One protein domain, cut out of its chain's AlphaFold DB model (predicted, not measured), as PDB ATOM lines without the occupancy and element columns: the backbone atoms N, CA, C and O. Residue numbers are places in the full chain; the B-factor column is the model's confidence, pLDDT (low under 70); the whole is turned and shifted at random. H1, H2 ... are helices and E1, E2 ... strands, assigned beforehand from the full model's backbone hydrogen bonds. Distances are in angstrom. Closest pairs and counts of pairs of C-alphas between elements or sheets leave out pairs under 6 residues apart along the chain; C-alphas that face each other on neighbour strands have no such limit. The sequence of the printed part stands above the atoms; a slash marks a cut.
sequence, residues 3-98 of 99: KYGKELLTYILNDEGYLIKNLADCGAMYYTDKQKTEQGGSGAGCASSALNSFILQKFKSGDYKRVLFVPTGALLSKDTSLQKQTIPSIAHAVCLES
ATOM      1  N   LYS A   3      24.174  -8.857 -37.144       93.75
ATOM      2  CA  LYS A   3      24.915  -9.267 -38.355       93.75
ATOM      3  C   LYS A   3      25.582 -10.639 -38.196       93.75
ATOM      4  O   LYS A   3      25.163 -11.596 -38.839       93.75
ATOM      5  N   TYR A   4      26.535 -10.757 -37.272       94.94
ATOM      6  CA  TYR A   4      27.208 -12.033 -37.009       94.94
ATOM      7  C   TYR A   4      26.250 -13.128 -36.512       94.94
ATOM      8  O   TYR A   4      26.363 -14.280 -36.913       94.94
ATOM      9  N   GLY A   5      25.274 -12.779 -35.662       94.62
ATOM     10  CA  GLY A   5      24.278 -13.741 -35.173       94.62
ATOM     11  C   GLY A   5      23.475 -14.374 -36.314       94.62
ATOM     12  O   GLY A   5      23.288 -15.589 -36.333       94.62
ATOM     13  N   LYS A   6      23.074 -13.572 -37.308       95.75
ATOM     14  CA  LYS A   6      22.410 -14.050 -38.525       95.75
ATOM     15  C   LYS A   6      23.304 -14.990 -39.337       95.75
ATOM     16  O   LYS A   6      22.824 -16.021 -39.809       95.75
ATOM     17  N   GLU A   7      24.571 -14.635 -39.528       95.88
ATOM     18  CA  GLU A   7      25.533 -15.456 -40.277       95.88
ATOM     19  C   GLU A   7      25.750 -16.812 -39.600       95.88
ATOM     20  O   GLU A   7      25.641 -17.847 -40.259       95.88
ATOM     21  N   LEU A   8      25.947 -16.818 -38.279       96.50
ATOM     22  CA  LEU A   8      26.093 -18.044 -37.496       96.50
ATOM     23  C   LEU A   8      24.831 -18.913 -37.550       96.50
ATOM     24  O   LEU A   8      24.930 -20.117 -37.768       96.50
ATOM     25  N   LEU A   9      23.645 -18.316 -37.398       96.62
ATOM     26  CA  LEU A   9      22.383 -19.048 -37.523       96.62
ATOM     27  C   LEU A   9      22.236 -19.669 -38.918       96.62
ATOM     28  O   LEU A   9      21.841 -20.823 -39.033       96.62
ATOM     29  N   THR A  10      22.585 -18.926 -39.971       96.88
ATOM     30  CA  THR A  10      22.556 -19.434 -41.351       96.88
ATOM     31  C   THR A  10      23.500 -20.622 -41.515       96.88
ATOM     32  O   THR A  10      23.124 -21.619 -42.125       96.88
ATOM     33  N   TYR A  11      24.711 -20.532 -40.958       97.31
ATOM     34  CA  TYR A  11      25.685 -21.619 -40.978       97.31
ATOM     35  C   TYR A  11      25.151 -22.881 -40.285       97.31
ATOM     36  O   TYR A  11      25.133 -23.936 -40.910       97.31
ATOM     37  N   ILE A  12      24.649 -22.758 -39.049       97.75
ATOM     38  CA  ILE A  12      24.108 -23.891 -38.279       97.75
ATOM     39  C   ILE A  12      22.914 -24.524 -39.001       97.75
ATOM     40  O   ILE A  12      22.843 -25.738 -39.131       97.75
ATOM     41  N   LEU A  13      21.984 -23.713 -39.514       97.50
ATOM     42  CA  LEU A  13      20.823 -24.226 -40.242       97.50
ATOM     43  C   LEU A  13      21.230 -24.992 -41.500       97.50
ATOM     44  O   LEU A  13      20.666 -26.047 -41.768       97.50
ATOM     45  N   ASN A  14      22.208 -24.486 -42.253       96.94
ATOM     46  CA  ASN A  14      22.703 -25.175 -43.440       96.94
ATOM     47  C   ASN A  14      23.373 -26.511 -43.089       96.94
ATOM     48  O   ASN A  14      23.167 -27.481 -43.814       96.94
ATOM     49  N   ASP A  15      24.146 -26.556 -41.999       97.88
ATOM     50  CA  ASP A  15      24.788 -27.777 -41.495       97.88
ATOM     51  C   ASP A  15      23.745 -28.837 -41.093       97.88
ATOM     52  O   ASP A  15      23.852 -30.002 -41.466       97.88
ATOM     53  N   GLU A  16      22.649 -28.398 -40.470       97.88
ATOM     54  CA  GLU A  16      21.480 -29.222 -40.119       97.88
ATOM     55  C   GLU A  16      20.559 -29.539 -41.325       97.88
ATOM     56  O   GLU A  16      19.512 -30.171 -41.177       97.88
ATOM     57  N   GLY A  17      20.908 -29.101 -42.542       97.69
ATOM     58  CA  GLY A  17      20.149 -29.378 -43.770       97.69
ATOM     59  C   GLY A  17      18.953 -28.450 -44.042       97.69
ATOM     60  O   GLY A  17      18.188 -28.681 -44.984       97.69
ATOM     61  N   TYR A  18      18.788 -27.375 -43.271       96.94
ATOM     62  CA  TYR A  18      17.747 -26.361 -43.448       96.94
ATOM     63  C   TYR A  18      18.239 -25.164 -44.276       96.94
ATOM     64  O   TYR A  18      18.851 -24.225 -43.772       96.94
ATOM     65  N   LEU A  19      17.877 -25.136 -45.560       94.56
ATOM     66  CA  LEU A  19      18.205 -24.028 -46.466       94.56
ATOM     67  C   LEU A  19      17.142 -22.914 -46.417       94.56
ATOM     68  O   LEU A  19      16.173 -22.925 -47.182       94.56
ATOM     69  N   ILE A  20      17.332 -21.915 -45.550       94.50
ATOM     70  CA  ILE A  20      16.405 -20.773 -45.414       94.50
ATOM     71  C   ILE A  20      16.880 -19.573 -46.245       94.50
ATOM     72  O   ILE A  20      17.784 -18.838 -45.858       94.50
ATOM     73  N   LYS A  21      16.229 -19.326 -47.388       91.56
ATOM     74  CA  LYS A  21      16.606 -18.237 -48.315       91.56
ATOM     75  C   LYS A  21      16.115 -16.849 -47.893       91.56
ATOM     76  O   LYS A  21      16.712 -15.846 -48.266       91.56
ATOM     77  N   ASN A  22      15.023 -16.778 -47.141       94.56
ATOM     78  CA  ASN A  22      14.357 -15.542 -46.721       94.56
ATOM     79  C   ASN A  22      14.618 -15.202 -45.243       94.56
ATOM     80  O   ASN A  22      13.779 -14.581 -44.591       94.56
ATOM     81  N   LEU A  23      15.780 -15.601 -44.715       96.38
ATOM     82  CA  LEU A  23      16.189 -15.289 -43.350       96.38
ATOM     83  C   LEU A  23      16.647 -13.829 -43.231       96.38
ATOM     84  O   LEU A  23      17.556 -13.364 -43.931       96.38
ATOM     85  N   ALA A  24      16.053 -13.118 -42.281       96.06
ATOM     86  CA  ALA A  24      16.379 -11.741 -41.964       96.06
ATOM     87  C   ALA A  24      16.507 -11.558 -40.448       96.06
ATOM     88  O   ALA A  24      15.783 -12.185 -39.683       96.06
ATOM     89  N   ASP A  25      17.424 -10.685 -40.028       96.81
ATOM     90  CA  ASP A  25      17.614 -10.324 -38.624       96.81
ATOM     91  C   ASP A  25      17.263  -8.846 -38.431       96.81
ATOM     92  O   ASP A  25      17.742  -7.977 -39.169       96.81
ATOM     93  N   CYS A  26      16.413  -8.565 -37.440       96.31
ATOM     94  CA  CYS A  26      15.914  -7.216 -37.173       96.31
ATOM     95  C   CYS A  26      17.055  -6.242 -36.853       96.31
ATOM     96  O   CYS A  26      17.042  -5.111 -37.333       96.31
ATOM     97  N   GLY A  27      18.058  -6.680 -36.087       95.50
ATOM     98  CA  GLY A  27      19.214  -5.871 -35.714       95.50
ATOM     99  C   GLY A  27      20.172  -5.626 -36.876       95.50
ATOM    100  O   GLY A  27      20.722  -4.528 -36.983       95.50
ATOM    101  N   ALA A  28      20.343  -6.604 -37.766       94.94
ATOM    102  CA  ALA A  28      21.154  -6.470 -38.973       94.94
ATOM    103  C   ALA A  28      20.543  -5.484 -39.983       94.94
ATOM    104  O   ALA A  28      21.281  -4.811 -40.695       94.94
ATOM    105  N   MET A  29      19.211  -5.382 -40.028       94.44
ATOM    106  CA  MET A  29      18.484  -4.462 -40.914       94.44
ATOM    107  C   MET A  29      18.287  -3.060 -40.327       94.44
ATOM    108  O   MET A  29      17.940  -2.138 -41.060       94.44
ATOM    109  N   TYR A  30      18.453  -2.896 -39.013       93.56
ATOM    110  CA  TYR A  30      18.007  -1.692 -38.307       93.56
ATOM    111  C   TYR A  30      18.816  -0.436 -38.641       93.56
ATOM    112  O   TYR A  30      18.288   0.674 -38.648       93.56
ATOM    113  N   TYR A  31      20.115  -0.610 -38.874       92.50
ATOM    114  CA  TYR A  31      21.059   0.479 -39.081       92.50
ATOM    115  C   TYR A  31      21.764   0.334 -40.420       92.50
ATOM    116  O   TYR A  31      22.016  -0.771 -40.895       92.50
ATOM    117  N   THR A  32      22.148   1.470 -40.989       90.94
ATOM    118  CA  THR A  32      23.038   1.519 -42.151       90.94
ATOM    119  C   THR A  32      24.502   1.471 -41.712       90.94
ATOM    120  O   THR A  32      24.846   1.918 -40.615       90.94
ATOM    121  N   ASP A  33      25.399   1.021 -42.592       88.00
ATOM    122  CA  ASP A  33      26.838   0.954 -42.283       88.00
ATOM    123  C   ASP A  33      27.456   2.326 -41.970       88.00
ATOM    124  O   ASP A  33      28.401   2.431 -41.188       88.00
ATOM    125  N   LYS A  34      26.867   3.409 -42.496       93.00
ATOM    126  CA  LYS A  34      27.301   4.790 -42.223       93.00
ATOM    127  C   LYS A  34      27.179   5.172 -40.746       93.00
ATOM    128  O   LYS A  34      27.911   6.044 -40.287       93.00
ATOM    129  N   GLN A  35      26.270   4.531 -40.007       92.31
ATOM    130  CA  GLN A  35      26.020   4.808 -38.589       92.31
ATOM    131  C   GLN A  35      26.997   4.083 -37.652       92.31
ATOM    132  O   GLN A  35      26.956   4.336 -36.452       92.31
ATOM    133  N   LYS A  36      27.880   3.217 -38.181       89.56
ATOM    134  CA  LYS A  36      28.962   2.551 -37.433       89.56
ATOM    135  C   LYS A  36      28.491   1.829 -36.159       89.56
ATOM    136  O   LYS A  36      29.114   1.927 -35.110       89.56
ATOM    137  N   THR A  37      27.388   1.088 -36.240       87.38
ATOM    138  CA  THR A  37      26.790   0.370 -35.096       87.38
ATOM    139  C   THR A  37      27.360  -1.035 -34.887       87.38
ATOM    140  O   THR A  37      26.676  -1.916 -34.365       87.38
ATOM    141  N   GLU A  38      28.616  -1.258 -35.294       90.25
ATOM    142  CA  GLU A  38      29.314  -2.543 -35.184       90.25
ATOM    143  C   GLU A  38      28.475  -3.701 -35.772       90.25
ATOM    144  O   GLU A  38      28.246  -3.790 -36.982       90.25
ATOM    145  N   GLN A  39      27.955  -4.565 -34.897       91.00
ATOM    146  CA  GLN A  39      27.193  -5.770 -35.225       91.00
ATOM    147  C   GLN A  39      25.681  -5.525 -35.383       91.00
ATOM    148  O   GLN A  39      24.911  -6.485 -35.445       91.00
ATOM    149  N   GLY A  40      25.233  -4.269 -35.441       92.50
ATOM    150  CA  GLY A  40      23.827  -3.892 -35.610       92.50
ATOM    151  C   GLY A  40      23.030  -3.831 -34.301       92.50
ATOM    152  O   GLY A  40      23.583  -3.853 -33.202       92.50
ATOM    153  N   GLY A  41      21.702  -3.751 -34.423       92.44
ATOM    154  CA  GLY A  41      20.771  -3.598 -33.301       92.44
ATOM    155  C   GLY A  41      20.723  -4.779 -32.324       92.44
ATOM    156  O   GLY A  41      21.214  -5.881 -32.595       92.44
ATOM    157  N   SER A  42      20.159  -4.527 -31.139       90.31
ATOM    158  CA  SER A  42      19.928  -5.523 -30.086       90.31
ATOM    159  C   SER A  42      18.850  -5.053 -29.101       90.31
ATOM    160  O   SER A  42      18.423  -3.898 -29.137       90.31
ATOM    161  N   GLY A  43      18.463  -5.936 -28.181       89.56
ATOM    162  CA  GLY A  43      17.563  -5.631 -27.072       89.56
ATOM    163  C   GLY A  43      16.080  -5.650 -27.444       89.56
ATOM    164  O   GLY A  43      15.704  -5.702 -28.616       89.56
ATOM    165  N   ALA A  44      15.229  -5.584 -26.416       87.00
ATOM    166  CA  ALA A  44      13.779  -5.742 -26.554       87.00
ATOM    167  C   ALA A  44      13.145  -4.724 -27.520       87.00
ATOM    168  O   ALA A  44      12.196  -5.047 -28.235       87.00
ATOM    169  N   GLY A  45      13.701  -3.509 -27.586       92.50
ATOM    170  CA  GLY A  45      13.223  -2.462 -28.488       92.50
ATOM    171  C   GLY A  45      13.432  -2.789 -29.967       92.50
ATOM    172  O   GLY A  45      12.569  -2.457 -30.767       92.50
ATOM    173  N   CYS A  46      14.518  -3.478 -30.331       94.19
ATOM    174  CA  CYS A  46      14.879  -3.724 -31.730       94.19
ATOM    175  C   CYS A  46      13.877  -4.643 -32.439       94.19
ATOM    176  O   CYS A  46      13.340  -4.292 -33.488       94.19
ATOM    177  N   ALA A  47      13.585  -5.801 -31.841       94.81
ATOM    178  CA  ALA A  47      12.623  -6.745 -32.400       94.81
ATOM    179  C   ALA A  47      11.199  -6.157 -32.389       94.81
ATOM    180  O   ALA A  47      10.464  -6.273 -33.368       94.81
ATOM    181  N   SER A  48      10.832  -5.464 -31.305       95.88
ATOM    182  CA  SER A  48       9.497  -4.878 -31.145       95.88
ATOM    183  C   SER A  48       9.217  -3.761 -32.152       95.88
ATOM    184  O   SER A  48       8.135  -3.732 -32.741       95.88
ATOM    185  N   SER A  49      10.163  -2.845 -32.378       96.81
ATOM    186  CA  SER A  49       9.982  -1.768 -33.357       96.81
ATOM    187  C   SER A  49      10.038  -2.295 -34.791       96.81
ATOM    188  O   SER A  49       9.215  -1.893 -35.611       96.81
ATOM    189  N   ALA A  50      10.923  -3.250 -35.095       96.38
ATOM    190  CA  ALA A  50      10.962  -3.888 -36.409       96.38
ATOM    191  C   ALA A  50       9.637  -4.593 -36.743       96.38
ATOM    192  O   ALA A  50       9.104  -4.417 -37.842       96.38
ATOM    193  N   LEU A  51       9.055  -5.326 -35.786       97.25
ATOM    194  CA  LEU A  51       7.747  -5.949 -35.967       97.25
ATOM    195  C   LEU A  51       6.658  -4.902 -36.232       97.25
ATOM    196  O   LEU A  51       6.003  -4.942 -37.275       97.25
ATOM    197  N   ASN A  52       6.482  -3.952 -35.312       97.19
ATOM    198  CA  ASN A  52       5.348  -3.029 -35.341       97.19
ATOM    199  C   ASN A  52       5.430  -1.983 -36.464       97.19
ATOM    200  O   ASN A  52       4.402  -1.577 -37.007       97.19
ATOM    201  N   SER A  53       6.637  -1.537 -36.822       96.38
ATOM    202  CA  SER A  53       6.830  -0.433 -37.770       96.38
ATOM    203  C   SER A  53       7.196  -0.888 -39.178       96.38
ATOM    204  O   SER A  53       6.878  -0.176 -40.125       96.38
ATOM    205  N   PHE A  54       7.836  -2.048 -39.342       96.94
ATOM    206  CA  PHE A  54       8.252  -2.539 -40.657       96.94
ATOM    207  C   PHE A  54       7.453  -3.772 -41.086       96.94
ATOM    208  O   PHE A  54       6.740  -3.720 -42.087       96.94
ATOM    209  N   ILE A  55       7.504  -4.861 -40.315       97.19
ATOM    210  CA  ILE A  55       6.901  -6.145 -40.712       97.19
ATOM    211  C   ILE A  55       5.375  -6.025 -40.837       97.19
ATOM    212  O   ILE A  55       4.818  -6.418 -41.860       97.19
ATOM    213  N   LEU A  56       4.685  -5.431 -39.858       97.06
ATOM    214  CA  LEU A  56       3.227  -5.254 -39.936       97.06
ATOM    215  C   LEU A  56       2.799  -4.334 -41.088       97.06
ATOM    216  O   LEU A  56       1.724  -4.523 -41.652       97.06
ATOM    217  N   GLN A  57       3.629  -3.364 -41.476       97.19
ATOM    218  CA  GLN A  57       3.349  -2.534 -42.653       97.19
ATOM    219  C   GLN A  57       3.491  -3.336 -43.950       97.19
ATOM    220  O   GLN A  57       2.704  -3.140 -44.869       97.19
ATOM    221  N   LYS A  58       4.428  -4.290 -44.000       97.69
ATOM    222  CA  LYS A  58       4.587  -5.212 -45.131       97.69
ATOM    223  C   LYS A  58       3.423  -6.187 -45.290       97.69
ATOM    224  O   LYS A  58       3.070  -6.527 -46.412       97.69
ATOM    225  N   PHE A  59       2.781  -6.587 -44.195       97.94
ATOM    226  CA  PHE A  59       1.500  -7.292 -44.276       97.94
ATOM    227  C   PHE A  59       0.397  -6.387 -44.838       97.94
ATOM    228  O   PHE A  59      -0.324  -6.792 -45.743       97.94
ATOM    229  N   LYS A  60       0.295  -5.136 -44.361       96.31
ATOM    230  CA  LYS A  60      -0.716  -4.174 -44.842       96.31
ATOM    231  C   LYS A  60      -0.573  -3.823 -46.325       96.31
ATOM    232  O   LYS A  60      -1.585  -3.616 -46.982       96.31
ATOM    233  N   SER A  61       0.652  -3.747 -46.848       97.19
ATOM    234  CA  SER A  61       0.898  -3.518 -48.280       97.19
ATOM    235  C   SER A  61       0.688  -4.764 -49.146       97.19
ATOM    236  O   SER A  61       0.701  -4.652 -50.368       97.19
ATOM    237  N   GLY A  62       0.506  -5.943 -48.542       96.88
ATOM    238  CA  GLY A  62       0.424  -7.224 -49.247       96.88
ATOM    239  C   GLY A  62       1.780  -7.796 -49.678       96.88
ATOM    240  O   GLY A  62       1.817  -8.846 -50.320       96.88
ATOM    241  N   ASP A  63       2.892  -7.147 -49.309       97.25
ATOM    242  CA  ASP A  63       4.250  -7.621 -49.610       97.25
ATOM    243  C   ASP A  63       4.559  -8.935 -48.874       97.25
ATOM    244  O   ASP A  63       5.246  -9.808 -49.409       97.25
ATOM    245  N   TYR A  64       4.065  -9.080 -47.639       97.44
ATOM    246  CA  TYR A  64       4.217 -10.284 -46.820       97.44
ATOM    247  C   TYR A  64       2.876 -10.982 -46.609       97.44
ATOM    248  O   TYR A  64       1.883 -10.346 -46.272       97.44
ATOM    249  N   LYS A  65       2.883 -12.313 -46.759       97.38
ATOM    250  CA  LYS A  65       1.715 -13.184 -46.525       97.38
ATOM    251  C   LYS A  65       1.835 -14.046 -45.275       97.38
ATOM    252  O   LYS A  65       0.848 -14.313 -44.605       97.38
ATOM    253  N   ARG A  66       3.057 -14.482 -44.960       97.75
ATOM    254  CA  ARG A  66       3.384 -15.295 -43.787       97.75
ATOM    255  C   ARG A  66       4.803 -14.980 -43.334       97.75
ATOM    256  O   ARG A  66       5.716 -14.960 -44.159       97.75
ATOM    257  N   VAL A  67       4.984 -14.751 -42.038       98.06
ATOM    258  CA  VAL A  67       6.285 -14.489 -41.412       98.06
ATOM    259  C   VAL A  67       6.375 -15.281 -40.113       98.06
ATOM    260  O   VAL A  67       5.516 -15.147 -39.245       98.06
ATOM    261  N   LEU A  68       7.437 -16.075 -39.962       98.12
ATOM    262  CA  LEU A  68       7.823 -16.650 -38.677       98.12
ATOM    263  C   LEU A  68       8.729 -15.647 -37.956       98.12
ATOM    264  O   LEU A  68       9.887 -15.464 -38.328       98.12
ATOM    265  N   PHE A  69       8.185 -14.966 -36.954       98.00
ATOM    266  CA  PHE A  69       8.906 -13.982 -36.157       98.00
ATOM    267  C   PHE A  69       9.477 -14.644 -34.899       98.00
ATOM    268  O   PHE A  69       8.730 -15.229 -34.116       98.00
ATOM    269  N   VAL A  70      10.799 -14.561 -34.713       97.69
ATOM    270  CA  VAL A  70      11.520 -15.279 -33.648       97.69
ATOM    271  C   VAL A  70      12.411 -14.324 -32.839       97.69
ATOM    272  O   VAL A  70      13.616 -14.249 -33.083       97.69
ATOM    273  N   PRO A  71      11.856 -13.534 -31.901       96.19
ATOM    274  CA  PRO A  71      12.663 -12.740 -30.982       96.19
ATOM    275  C   PRO A  71      13.498 -13.638 -30.058       96.19
ATOM    276  O   PRO A  71      13.016 -14.645 -29.533       96.19
ATOM    277  N   THR A  72      14.747 -13.233 -29.829       96.38
ATOM    278  CA  THR A  72      15.705 -13.928 -28.962       96.38
ATOM    279  C   THR A  72      16.108 -13.072 -27.763       96.38
ATOM    280  O   THR A  72      16.033 -11.840 -27.795       96.38
ATOM    281  N   GLY A  73      16.533 -13.729 -26.687       94.62
ATOM    282  CA  GLY A  73      16.999 -13.083 -25.468       94.62
ATOM    283  C   GLY A  73      18.145 -13.851 -24.822       94.62
ATOM    284  O   GLY A  73      18.145 -15.079 -24.799       94.62
ATOM    285  N   ALA A  74      19.108 -13.113 -24.273       94.00
ATOM    286  CA  ALA A  74      20.144 -13.652 -23.402       94.00
ATOM    287  C   ALA A  74      19.745 -13.395 -21.942       94.00
ATOM    288  O   ALA A  74      19.417 -12.265 -21.573       94.00
ATOM    289  N   LEU A  75      19.757 -14.439 -21.120       92.06
ATOM    290  CA  LEU A  75      19.352 -14.401 -19.717       92.06
ATOM    291  C   LEU A  75      20.584 -14.159 -18.841       92.06
ATOM    292  O   LEU A  75      21.129 -15.081 -18.244       92.06
ATOM    293  N   LEU A  76      21.053 -12.911 -18.798       91.06
ATOM    294  CA  LEU A  76      22.227 -12.523 -18.017       91.06
ATOM    295  C   LEU A  76      21.912 -11.490 -16.935       91.06
ATOM    296  O   LEU A  76      21.022 -10.653 -17.071       91.06
ATOM    297  N   SER A  77      22.731 -11.520 -15.888       89.56
ATOM    298  CA  SER A  77      22.845 -10.468 -14.881       89.56
ATOM    299  C   SER A  77      24.294  -9.974 -14.798       89.56
ATOM    300  O   SER A  77      25.211 -10.583 -15.370       89.56
ATOM    301  N   LYS A  78      24.515  -8.867 -14.074       86.44
ATOM    302  CA  LYS A  78      25.872  -8.373 -13.791       86.44
ATOM    303  C   LYS A  78      26.709  -9.450 -13.094       86.44
ATOM    304  O   LYS A  78      27.837  -9.699 -13.506       86.44
ATOM    305  N   ASP A  79      26.124 -10.136 -12.114       87.19
ATOM    306  CA  ASP A  79      26.824 -11.134 -11.303       87.19
ATOM    307  C   ASP A  79      27.159 -12.395 -12.103       87.19
ATOM    308  O   ASP A  79      28.301 -12.849 -12.070       87.19
ATOM    309  N   THR A  80      26.221 -12.903 -12.912       84.81
ATOM    310  CA  THR A  80      26.441 -14.064 -13.802       84.81
ATOM    311  C   THR A  80      27.660 -13.852 -14.705       84.81
ATOM    312  O   THR A  80      28.490 -14.746 -14.872       84.81
ATOM    313  N   SER A  81      27.802 -12.635 -15.242       82.31
ATOM    314  CA  SER A  81      28.900 -12.272 -16.144       82.31
ATOM    315  C   SER A  81      30.251 -12.225 -15.417       82.31
ATOM    316  O   SER A  81      31.263 -12.671 -15.955       82.31
ATOM    317  N   LEU A  82      30.277 -11.719 -14.179       87.88
ATOM    318  CA  LEU A  82      31.497 -11.611 -13.367       87.88
ATOM    319  C   LEU A  82      31.935 -12.955 -12.774       87.88
ATOM    320  O   LEU A  82      33.128 -13.204 -12.614       87.88
ATOM    321  N   GLN A  83      30.981 -13.841 -12.495       89.50
ATOM    322  CA  GLN A  83      31.226 -15.171 -11.938       89.50
ATOM    323  C   GLN A  83      31.642 -16.208 -12.993       89.50
ATOM    324  O   GLN A  83      31.770 -17.387 -12.665       89.50
ATOM    325  N   LYS A  84      31.874 -15.790 -14.249       86.62
ATOM    326  CA  LYS A  84      32.252 -16.664 -15.377       86.62
ATOM    327  C   LYS A  84      31.261 -17.815 -15.603       86.62
ATOM    328  O   LYS A  84      31.646 -18.890 -16.060       86.62
ATOM    329  N   GLN A  85      29.993 -17.597 -15.272       91.19
ATOM    330  CA  GLN A  85      28.939 -18.566 -15.536       91.19
ATOM    331  C   GLN A  85      28.528 -18.505 -17.011       91.19
ATOM    332  O   GLN A  85      28.647 -17.470 -17.670       91.19
ATOM    333  N   THR A  86      28.028 -19.622 -17.535       91.25
ATOM    334  CA  THR A  86      27.429 -19.669 -18.874       91.25
ATOM    335  C   THR A  86      26.215 -18.744 -18.934       91.25
ATOM    336  O   THR A  86      25.461 -18.660 -17.970       91.25
ATOM    337  N   ILE A  87      26.009 -18.074 -20.072       93.31
ATOM    338  CA  ILE A  87      24.842 -17.218 -20.320       93.31
ATOM    339  C   ILE A  87      23.763 -18.052 -21.026       93.31
ATOM    340  O   ILE A  87      23.927 -18.364 -22.211       93.31
ATOM    341  N   PRO A  88      22.656 -18.417 -20.357       94.38
ATOM    342  CA  PRO A  88      21.543 -19.086 -21.016       94.38
ATOM    343  C   PRO A  88      20.887 -18.147 -22.031       94.38
ATOM    344  O   PRO A  88      20.839 -16.932 -21.835       94.38
ATOM    345  N   SER A  89      20.354 -18.705 -23.114       94.19
ATOM    346  CA  SER A  89      19.639 -17.949 -24.147       94.19
ATOM    347  C   SER A  89      18.303 -18.615 -24.468       94.19
ATOM    348  O   SER A  89      18.160 -19.826 -24.316       94.19
ATOM    349  N   ILE A  90      17.325 -17.818 -24.894       97.06
ATOM    350  CA  ILE A  90      15.969 -18.264 -25.223       97.06
ATOM    351  C   ILE A  90      15.489 -17.610 -26.520       97.06
ATOM    352  O   ILE A  90      15.883 -16.491 -26.852       97.06
ATOM    353  N   ALA A  91      14.621 -18.308 -27.246       97.38
ATOM    354  CA  ALA A  91      13.918 -17.801 -28.413       97.38
ATOM    355  C   ALA A  91      12.438 -18.187 -28.317       97.38
ATOM    356  O   ALA A  91      12.112 -19.309 -27.930       97.38
ATOM    357  N   HIS A  92      11.549 -17.266 -28.681       97.25
ATOM    358  CA  HIS A  92      10.113 -17.531 -28.783       97.25
ATOM    359  C   HIS A  92       9.681 -17.348 -30.230       97.25
ATOM    360  O   HIS A  92      10.087 -16.377 -30.855       97.25
ATOM    361  N   ALA A  93       8.866 -18.254 -30.766       97.62
ATOM    362  CA  ALA A  93       8.424 -18.204 -32.156       97.62
ATOM    363  C   ALA A  93       6.937 -17.844 -32.253       97.62
ATOM    364  O   ALA A  93       6.105 -18.421 -31.554       97.62
ATOM    365  N   VAL A  94       6.608 -16.908 -33.144       97.88
ATOM    366  CA  VAL A  94       5.236 -16.489 -33.453       97.88
ATOM    367  C   VAL A  94       5.050 -16.492 -34.968       97.88
ATOM    368  O   VAL A  94       5.792 -15.824 -35.687       97.88
ATOM    369  N   CYS A  95       4.060 -17.236 -35.465       98.06
ATOM    370  CA  CYS A  95       3.675 -17.194 -36.876       98.06
ATOM    371  C   CYS A  95       2.623 -16.103 -37.088       98.06
ATOM    372  O   CYS A  95       1.587 -16.101 -36.425       98.06
ATOM    373  N   LEU A  96       2.902 -15.179 -38.002       97.88
ATOM    374  CA  LEU A  96       2.001 -14.105 -38.411       97.88
ATOM    375  C   LEU A  96       1.579 -14.348 -39.854       97.88
ATOM    376  O   LEU A  96       2.429 -14.623 -40.703       97.88
ATOM    377  N   GLU A  97       0.288 -14.214 -40.132       97.38
ATOM    378  CA  GLU A  97      -0.291 -14.458 -41.454       97.38
ATOM    379  C   GLU A  97      -1.285 -13.352 -41.810       97.38
ATOM    380  O   GLU A  97      -2.010 -12.867 -40.941       97.38
ATOM    381  N   SER A  98      -1.301 -12.930 -43.077       93.06
ATOM    382  CA  SER A  98      -2.371 -12.077 -43.605       93.06
ATOM    383  C   SER A  98      -3.602 -12.929 -43.898       93.06
ATOM    384  O   SER A  98      -3.461 -13.982 -44.524       93.06
TER     385      SER A  98
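AT A GLANCE: This is residues 3 to 98 of the 99 residues of the protein "Stage V sporulation protein AD" of Acidaminococcus sp. CAG:917 (UniProt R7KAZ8). A long, narrow two-stranded ribbon makes the longest axis: E1 runs on into E2, the chain folds back through a loop that holds the short helix H4, and E3 runs on into E4 beside them. H3 runs alongside the E1 and E4 half of this ribbon, the short H2 sits at one end of H3, and H1 points crosswise, its residues 12 to 15 sticking out. The printed part has 96 residues with four named helices and four named strands, in the order H1 H2 H3 E1 E2 H4 E3 E4; the strands form two antiparallel pairs, E1 - E4 and E2 - E3, and the class is mixed. It is only just loose, close to compact, with a radius of gyration of the C-alphas of 15.4 A and spans of 49 by 34 by 26 A.

IN THESE COORDINATES: Find C-alpha 3 at (24.915, -9.267, -38.355); from there H1, residues 3 to 15, runs 18.8 A. Next come H2, residues 26 to 30, 6.0 A, and H3, residues 44 to 60, 23.4 A, which begins with C-alpha 44 at (13.779, -5.742, -26.554). E1, residues 66 to 69, measures 9.5 A, and E2, residues 72 to 74, 7.1 A. After H4, residues 78 to 82, 6.5 A, read E3, residues 89 to 91, 7.1 A, and E4, residues 94 to 97, 9.9 A, ending with C-alpha 97 at (-0.291, -14.458, -41.454).

HOW THE PARTS SIT: Start at H1, which with residues 3 to 6 alone only just touches H2, with 3 pairs of C-alphas within 8 A; the closest are those of Lys 3 and Ala 28, 4.7 A. H2 touches H3 at the latter's residues 46 to 50 alone, the closest C-alphas being those of Cys 26 and Ala 47, 5.8 A. H1 and H3 are apart. H3 and E1 are near each other, with 7 pairs of C-alphas within 10 A. E1 and E4 are antiparallel at 161 degrees; look for N 69 and O 94, 2.8 A. E2 and E3 are antiparallel at 165 degrees, with N 73 and O 90 at 2.8 A. In H1, H2 and H4 every O i to N i+4 pair is within hydrogen-bond range; in H3, 11 of 13 are.

THE WHOLE: The farthest C-alphas, those of Gly 62 and Gln 83, are 49.0 A apart. The printed part has no cut. The link from H2 to H3, residues 31 to 43, is long. Residues 12 to 17 and 78 to 84 stand free. The mean pLDDT of the printed part is 94.4, and no printed residue is under 70.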